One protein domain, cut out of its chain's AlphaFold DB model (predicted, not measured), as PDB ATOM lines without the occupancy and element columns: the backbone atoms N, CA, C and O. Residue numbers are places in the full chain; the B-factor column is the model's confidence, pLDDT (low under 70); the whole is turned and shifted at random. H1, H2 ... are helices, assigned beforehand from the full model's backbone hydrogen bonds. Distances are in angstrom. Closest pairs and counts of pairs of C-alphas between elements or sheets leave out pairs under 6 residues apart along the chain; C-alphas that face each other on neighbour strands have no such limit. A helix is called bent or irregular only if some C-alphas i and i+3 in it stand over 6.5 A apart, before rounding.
ATOM      1  N   GLN A 241     196.086 181.576 160.023       78.50
ATOM      2  CA  GLN A 241     196.143 180.292 159.317       78.50
ATOM      3  C   GLN A 241     197.247 179.379 159.868       78.50
ATOM      4  O   GLN A 241     198.359 179.840 160.158       78.50
ATOM      5  N   SER A 242     196.966 178.071 159.914       82.62
ATOM      6  CA  SER A 242     197.939 177.047 160.306       82.62
ATOM      7  C   SER A 242     199.155 177.024 159.370       82.62
ATOM      8  O   SER A 242     199.066 177.319 158.172       82.62
ATOM      9  N   ASP A 243     200.316 176.638 159.902       85.06
ATOM     10  CA  ASP A 243     201.552 176.550 159.112       85.06
ATOM     11  C   ASP A 243     201.461 175.517 157.982       85.06
ATOM     12  O   ASP A 243     202.092 175.669 156.932       85.06
ATOM     13  N   GLU A 244     200.645 174.478 158.167       86.56
ATOM     14  CA  GLU A 244     200.361 173.487 157.135       86.56
ATOM     15  C   GLU A 244     199.589 174.101 155.963       86.56
ATOM     16  O   GLU A 244     200.024 173.976 154.813       86.56
ATOM     17  N   LEU A 245     198.523 174.855 156.250       86.44
ATOM     18  CA  LEU A 245     197.726 175.514 155.221       86.44
ATOM     19  C   LEU A 245     198.547 176.565 154.468       86.44
ATOM     20  O   LEU A 245     198.519 176.613 153.237       86.44
ATOM     21  N   LYS A 246     199.377 177.342 155.175       86.69
ATOM     22  CA  LYS A 246     200.326 178.277 154.548       86.69
ATOM     23  C   LYS A 246     201.301 177.555 153.621       86.69
ATOM     24  O   LYS A 246     201.563 178.027 152.517       86.69
ATOM     25  N   ARG A 247     201.832 176.393 154.016       87.75
ATOM     26  CA  ARG A 247     202.737 175.592 153.169       87.75
ATOM     27  C   ARG A 247     202.027 175.053 151.924       87.75
ATOM     28  O   ARG A 247     202.623 174.998 150.845       87.75
ATOM     29  N   MET A 248     200.761 174.659 152.046       89.62
ATOM     30  CA  MET A 248     199.930 174.254 150.907       89.62
ATOM     31  C   MET A 248     199.659 175.428 149.964       89.62
ATOM     32  O   MET A 248     199.885 175.296 148.757       89.62
ATOM     33  N   ALA A 249     199.279 176.584 150.515       89.50
ATOM     34  CA  ALA A 249     199.059 177.825 149.785       89.50
ATOM     35  C   ALA A 249     200.307 178.229 148.992       89.50
ATOM     36  O   ALA A 249     200.214 178.417 147.780       89.50
ATOM     37  N   ARG A 250     201.494 178.231 149.623       91.25
ATOM     38  CA  ARG A 250     202.782 178.477 148.945       91.25
ATOM     39  C   ARG A 250     202.932 177.613 147.695       91.25
ATOM     40  O   ARG A 250     203.127 178.133 146.601       91.25
ATOM     41  N   ARG A 251     202.795 176.289 147.830       90.69
ATOM     42  CA  ARG A 251     202.983 175.353 146.707       90.69
ATOM     43  C   ARG A 251     201.971 175.576 145.583       90.69
ATOM     44  O   ARG A 251     202.357 175.560 144.414       90.69
ATOM     45  N   LYS A 252     200.687 175.754 145.910       92.31
ATOM     46  CA  LYS A 252     199.631 175.916 144.899       92.31
ATOM     47  C   LYS A 252     199.705 177.270 144.202       92.31
ATOM     48  O   LYS A 252     199.651 177.303 142.975       92.31
ATOM     49  N   PHE A 253     199.900 178.357 144.946       92.06
ATOM     50  CA  PHE A 253     200.045 179.688 144.363       92.06
ATOM     51  C   PHE A 253     201.308 179.801 143.514       92.06
ATOM     52  O   PHE A 253     201.228 180.330 142.409       92.06
ATOM     53  N   PHE A 254     202.436 179.222 143.944       91.75
ATOM     54  CA  PHE A 254     203.640 179.143 143.114       91.75
ATOM     55  C   PHE A 254     203.344 178.469 141.768       91.75
ATOM     56  O   PHE A 254     203.558 179.054 140.712       91.75
ATOM     57  N   ARG A 255     202.763 177.263 141.787       91.25
ATOM     58  CA  ARG A 255     202.426 176.527 140.555       91.25
ATOM     59  C   ARG A 255     201.416 177.260 139.670       91.25
ATOM     60  O   ARG A 255     201.475 177.126 138.453       91.25
ATOM     61  N   ALA A 256     200.480 177.998 140.263       90.00
ATOM     62  CA  ALA A 256     199.432 178.691 139.525       90.00
ATOM     63  C   ALA A 256     199.893 180.027 138.922       90.00
ATOM     64  O   ALA A 256     199.429 180.376 137.835       90.00
ATOM     65  N   PHE A 257     200.759 180.768 139.623       89.56
ATOM     66  CA  PHE A 257     200.991 182.194 139.372       89.56
ATOM     67  C   PHE A 257     202.462 182.597 139.222       89.56
ATOM     68  O   PHE A 257     202.709 183.762 138.937       89.56
ATOM     69  N   PHE A 258     203.440 181.685 139.337       89.00
ATOM     70  CA  PHE A 258     204.867 182.047 139.257       89.00
ATOM     71  C   PHE A 258     205.223 182.877 138.020       89.00
ATOM     72  O   PHE A 258     205.840 183.926 138.145       89.00
ATOM     73  N   LEU A 259     204.758 182.460 136.840       88.06
ATOM     74  CA  LEU A 259     204.977 183.182 135.582       88.06
ATOM     75  C   LEU A 259     203.975 184.319 135.339       88.06
ATOM     76  O   LEU A 259     203.913 184.837 134.228       88.06
ATOM     77  N   ARG A 260     203.151 184.675 136.327       86.12
ATOM     78  CA  ARG A 260     202.183 185.779 136.269       86.12
ATOM     79  C   ARG A 260     202.256 186.605 137.558       86.12
ATOM     80  O   ARG A 260     201.324 186.569 138.365       86.12
ATOM     81  N   PRO A 261     203.356 187.346 137.759       81.75
ATOM     82  CA  PRO A 261     203.647 188.029 139.015       81.75
ATOM     83  C   PRO A 261     202.542 188.946 139.563       81.75
ATOM     84  O   PRO A 261     202.325 188.901 140.779       81.75
ATOM     85  N   PRO A 262     201.783 189.700 138.735       78.62
ATOM     86  CA  PRO A 262     200.689 190.540 139.234       78.62
ATOM     87  C   PRO A 262     199.625 189.764 140.028       78.62
ATOM     88  O   PRO A 262     199.038 190.285 140.977       78.62
ATOM     89  N   LEU A 263     199.423 188.480 139.711       85.88
ATOM     90  CA  LEU A 263     198.399 187.644 140.343       85.88
ATOM     91  C   LEU A 263     198.743 187.248 141.781       85.88
ATOM     92  O   LEU A 263     197.838 186.949 142.563       85.88
ATOM     93  N   PHE A 264     200.024 187.275 142.165       83.62
ATOM     94  CA  PHE A 264     200.428 186.966 143.536       83.62
ATOM     95  C   PHE A 264     199.864 187.964 144.545       83.62
ATOM     96  O   PHE A 264     199.408 187.550 145.611       83.62
ATOM     97  N   ASN A 265     199.857 189.259 144.212       80.06
ATOM     98  CA  ASN A 265     199.332 190.298 145.101       80.06
ATOM     99  C   ASN A 265     197.848 190.064 145.396       80.06
ATOM    100  O   ASN A 265     197.426 190.108 146.553       80.06
ATOM    101  N   ARG A 266     197.086 189.722 144.354       83.31
ATOM    102  CA  ARG A 266     195.657 189.429 144.445       83.31
ATOM    103  C   ARG A 266     195.374 188.182 145.276       83.31
ATOM    104  O   ARG A 266     194.532 188.216 146.171       83.31
ATOM    105  N   ALA A 267     196.124 187.109 145.024       87.06
ATOM    106  CA  ALA A 267     195.993 185.852 145.752       87.06
ATOM    107  C   ALA A 267     196.313 186.007 147.248       87.06
ATOM    108  O   ALA A 267     195.556 185.516 148.080       87.06
ATOM    109  N   VAL A 268     197.393 186.722 147.605       84.94
ATOM    110  CA  VAL A 268     197.726 186.999 149.017       84.94
ATOM    111  C   VAL A 268     196.657 187.851 149.679       84.94
ATOM    112  O   VAL A 268     196.275 187.540 150.802       84.94
ATOM    113  N   ARG A 269     196.146 188.888 149.005       83.62
ATOM    114  CA  ARG A 269     195.109 189.745 149.586       83.62
ATOM    115  C   ARG A 269     193.841 188.945 149.873       83.62
ATOM    116  O   ARG A 269     193.351 188.988 150.993       83.62
ATOM    117  N   GLN A 270     193.369 188.145 148.915       84.19
ATOM    118  CA  GLN A 270     192.207 187.277 149.129       84.19
ATOM    119  C   GLN A 270     192.454 186.241 150.230       84.19
ATOM    120  O   GLN A 270     191.605 186.087 151.095       84.19
ATOM    121  N   PHE A 271     193.628 185.605 150.267       84.56
ATOM    122  CA  PHE A 271     193.996 184.661 151.331       84.56
ATOM    123  C   PHE A 271     194.075 185.311 152.724       84.56
ATOM    124  O   PHE A 271     193.898 184.646 153.742       84.56
ATOM    125  N   GLN A 272     194.388 186.606 152.787       81.19
ATOM    126  CA  GLN A 272     194.483 187.365 154.032       81.19
ATOM    127  C   GLN A 272     193.152 187.974 154.491       81.19
ATOM    128  O   GLN A 272     193.031 188.234 155.690       81.19
ATOM    129  N   ILE A 273     192.236 188.281 153.569       78.19
ATOM    130  CA  ILE A 273     190.909 188.858 153.845       78.19
ATOM    131  C   ILE A 273     189.897 187.749 154.128       78.19
ATOM    132  O   ILE A 273     189.183 187.820 155.120       78.19
ATOM    133  N   LEU A 274     189.863 186.716 153.284       72.19
ATOM    134  CA  LEU A 274     189.068 185.513 153.499       72.19
ATOM    135  C   LEU A 274     189.945 184.554 154.307       72.19
ATOM    136  O   LEU A 274     190.902 184.026 153.733       72.19
ATOM    137  N   PRO A 275     189.714 184.353 155.619       66.25
ATOM    138  CA  PRO A 275     190.472 183.376 156.385       66.25
ATOM    139  C   PRO A 275     190.224 181.997 155.768       66.25
ATOM    140  O   PRO A 275     189.204 181.369 156.006       66.25
ATOM    141  N   ALA A 276     191.134 181.562 154.898       74.12
ATOM    142  CA  ALA A 276     191.092 180.227 154.337       74.12
ATOM    143  C   ALA A 276     191.286 179.237 155.487       74.12
ATOM    144  O   ALA A 276     192.260 179.352 156.237       74.12
ATOM    145  N   GLU A 277     190.376 178.278 155.609       80.50
ATOM    146  CA  GLU A 277     190.416 177.248 156.651       80.50
ATOM    147  C   GLU A 277     190.788 175.885 156.058       80.50
ATOM    148  O   GLU A 277     191.309 175.015 156.755       80.50
ATOM    149  N   SER A 278     190.584 175.719 154.748       85.69
ATOM    150  CA  SER A 278     190.742 174.451 154.046       85.69
ATOM    151  C   SER A 278     191.537 174.566 152.740       85.69
ATOM    152  O   SER A 278     191.781 175.648 152.195       85.69
ATOM    153  N   GLU A 279     191.935 173.413 152.198       87.25
ATOM    154  CA  GLU A 279     192.532 173.332 150.861       87.25
ATOM    155  C   GLU A 279     191.584 173.848 149.769       87.25
ATOM    156  O   GLU A 279     192.038 174.490 148.814       87.25
ATOM    157  N   ASP A 280     190.282 173.611 149.927       87.56
ATOM    158  CA  ASP A 280     189.260 174.032 148.972       87.56
ATOM    159  C   ASP A 280     189.191 175.554 148.863       87.56
ATOM    160  O   ASP A 280     189.012 176.088 147.768       87.56
ATOM    161  N   ASP A 281     189.439 176.275 149.956       87.88
ATOM    162  CA  ASP A 281     189.470 177.738 149.945       87.88
ATOM    163  C   ASP A 281     190.657 178.271 149.134       87.88
ATOM    164  O   ASP A 281     190.513 179.222 148.366       87.88
ATOM    165  N   ILE A 282     191.816 177.603 149.193       88.94
ATOM    166  CA  ILE A 282     192.967 177.941 148.338       88.94
ATOM    167  C   ILE A 282     192.607 177.732 146.861       88.94
ATOM    168  O   ILE A 282     192.964 178.551 146.010       88.94
ATOM    169  N   VAL A 283     191.898 176.647 146.535       90.31
ATOM    170  CA  VAL A 283     191.453 176.369 145.159       90.31
ATOM    171  C   VAL A 283     190.436 177.412 144.688       90.31
ATOM    172  O   VAL A 283     190.573 177.910 143.568       90.31
ATOM    173  N   LYS A 284     189.482 177.807 145.540       89.44
ATOM    174  CA  LYS A 284     188.516 178.882 145.257       89.44
ATOM    175  C   LYS A 284     189.207 180.220 145.011       89.44
ATOM    176  O   LYS A 284     188.879 180.885 144.035       89.44
ATOM    177  N   ILE A 285     190.210 180.582 145.817       90.12
ATOM    178  CA  ILE A 285     191.012 181.798 145.601       90.12
ATOM    179  C   ILE A 285     191.700 181.738 144.232       90.12
ATOM    180  O   ILE A 285     191.626 182.686 143.453       90.12
ATOM    181  N   ILE A 286     192.330 180.610 143.885       91.44
ATOM    182  CA  ILE A 286     192.982 180.461 142.575       91.44
ATOM    183  C   ILE A 286     191.973 180.623 141.432       91.44
ATOM    184  O   ILE A 286     192.274 181.297 140.443       91.44
ATOM    185  N   ALA A 287     190.793 180.013 141.559       91.06
ATOM    186  CA  ALA A 287     189.720 180.132 140.581       91.06
ATOM    187  C   ALA A 287     189.226 181.583 140.461       91.06
ATOM    188  O   ALA A 287     189.174 182.101 139.351       91.06
ATOM    189  N   GLY A 288     188.973 182.269 141.578       89.00
ATOM    190  CA  GLY A 288     188.517 183.662 141.600       89.00
ATOM    191  C   GLY A 288     189.532 184.652 141.021       89.00
ATOM    192  O   GLY A 288     189.162 185.583 140.302       89.00
ATOM    193  N   VAL A 289     190.831 184.436 141.257       90.12
ATOM    194  CA  VAL A 289     191.895 185.236 140.627       90.12
ATOM    195  C   VAL A 289     191.904 185.040 139.108       90.12
ATOM    196  O   VAL A 289     191.983 186.017 138.367       90.12
ATOM    197  N   ARG A 290     191.797 183.793 138.632       90.38
ATOM    198  CA  ARG A 290     191.759 183.481 137.190       90.38
ATOM    199  C   ARG A 290     190.497 183.999 136.513       90.38
ATOM    200  O   ARG A 290     190.571 184.465 135.380       90.38
ATOM    201  N   GLU A 291     189.366 183.905 137.196       89.50
ATOM    202  CA  GLU A 291     188.079 184.343 136.678       89.50
ATOM    203  C   GLU A 291     188.043 185.854 136.490       89.50
ATOM    204  O   GLU A 291     187.675 186.345 135.429       89.50
ATOM    205  N   TYR A 292     188.545 186.604 137.462       87.62
ATOM    206  CA  TYR A 292     188.695 188.044 137.299       87.62
ATOM    207  C   TYR A 292     189.632 188.414 136.143       87.62
ATOM    208  O   TYR A 292     189.317 189.327 135.395       87.62
ATOM    209  N   GLU A 293     190.747 187.703 135.939       87.12
ATOM    210  CA  GLU A 293     191.609 187.938 134.768       87.12
ATOM    211  C   GLU A 293     190.877 187.681 133.445       87.12
ATOM    212  O   GLU A 293     191.099 188.377 132.452       87.12
ATOM    213  N   ARG A 294     189.988 186.682 133.417       88.25
ATOM    214  CA  ARG A 294     189.129 186.394 132.265       88.25
ATOM    215  C   ARG A 294     188.141 187.536 132.027       88.25
ATOM    216  O   ARG A 294     188.064 188.032 130.908       88.25
ATOM    217  N   LEU A 295     187.443 187.979 133.071       88.00
ATOM    218  CA  LEU A 295     186.472 189.071 133.009       88.00
ATOM    219  C   LEU A 295     187.140 190.415 132.687       88.00
ATOM    220  O   LEU A 295     186.607 191.192 131.913       88.00
ATOM    221  N   LYS A 296     188.363 190.664 133.157       86.06
ATOM    222  CA  LYS A 296     189.131 191.862 132.792       86.06
ATOM    223  C   LYS A 296     189.493 191.895 131.306       86.06
ATOM    224  O   LYS A 296     189.479 192.955 130.689       86.06
ATOM    225  N   ARG A 297     189.808 190.736 130.715       85.38
ATOM    226  CA  ARG A 297     190.087 190.602 129.271       85.38
ATOM    227  C   ARG A 297     188.828 190.670 128.414       85.38
ATOM    228  O   ARG A 297     188.906 191.075 127.257       85.38
ATOM    229  N   THR A 298     187.690 190.253 128.954       88.62
ATOM    230  CA  THR A 298     186.394 190.289 128.273       88.62
ATOM    231  C   THR A 298     185.342 190.821 129.243       88.62
ATOM    232  O   THR A 298     184.626 190.022 129.853       88.62
TER     233      THR A 298
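This is residues 241 to 298 of the 460 residues of an uncharacterized protein of Hyphomicrobiales bacterium (UniProt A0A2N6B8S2). The longest helix, H3, runs along the long axis of an elongated body, and its first part, residues 279 to 289, packs on a helical hairpin of H1 and H2 that opens like a narrow V from its link. The three helix centres make a triangle, and residues 290 to 297 of H3 extend beyond the part that touches the other two. The printed part has 58 residues with three named helices, in the order H1, H2, H3, and no named strand; the class is all helix. The whole is compact, with a radius of gyration of the C-alphas of 11.0 A, and spans 36 by 21 by 16 A.

H3, residues 279 to 297, is 27.8 A long and ends with C-alpha 297 at (190.087, 190.602, 129.271). H1, residues 243 to 257, is 20.5 A long and begins with C-alpha 243 at (201.552, 176.550, 159.112). H2, residues 262 to 273, is 17.7 A long; it is neither bent nor irregular, but only just: C-alphas 262 and 265 are 6.0 A apart.

H3 touches H1 with residues 279 to 286 alone; their closest C-alphas, of Ile 282 and Ala 249, are 6.3 A apart. These two run the same way at a shallow tilt of 28 degrees. H3 touches H2 with residues 282 to 289 alone, closest at the C-alphas of Ile 285 and Ala 267, 6.4 A. They run opposite ways at a steep tilt of 47 degrees. In the hairpin, residues 253 to 257 of H1 touch residues 263 to 267 of H2, closest at the C-alphas of Phe 257 and Leu 263, 6.1 A, opposite ways at a shallow tilt of 28 degrees. In H1 and H3 every O i to N i+4 pair is within hydrogen-bond range; in H2, 7 of 8 are.

The C-alphas farthest apart, of Asp 243 and Thr 298, are 37.0 A apart. The printed part has no cut, and both links are tight. Mean pLDDT of the printed part is 86.1, with residue 275 under 70.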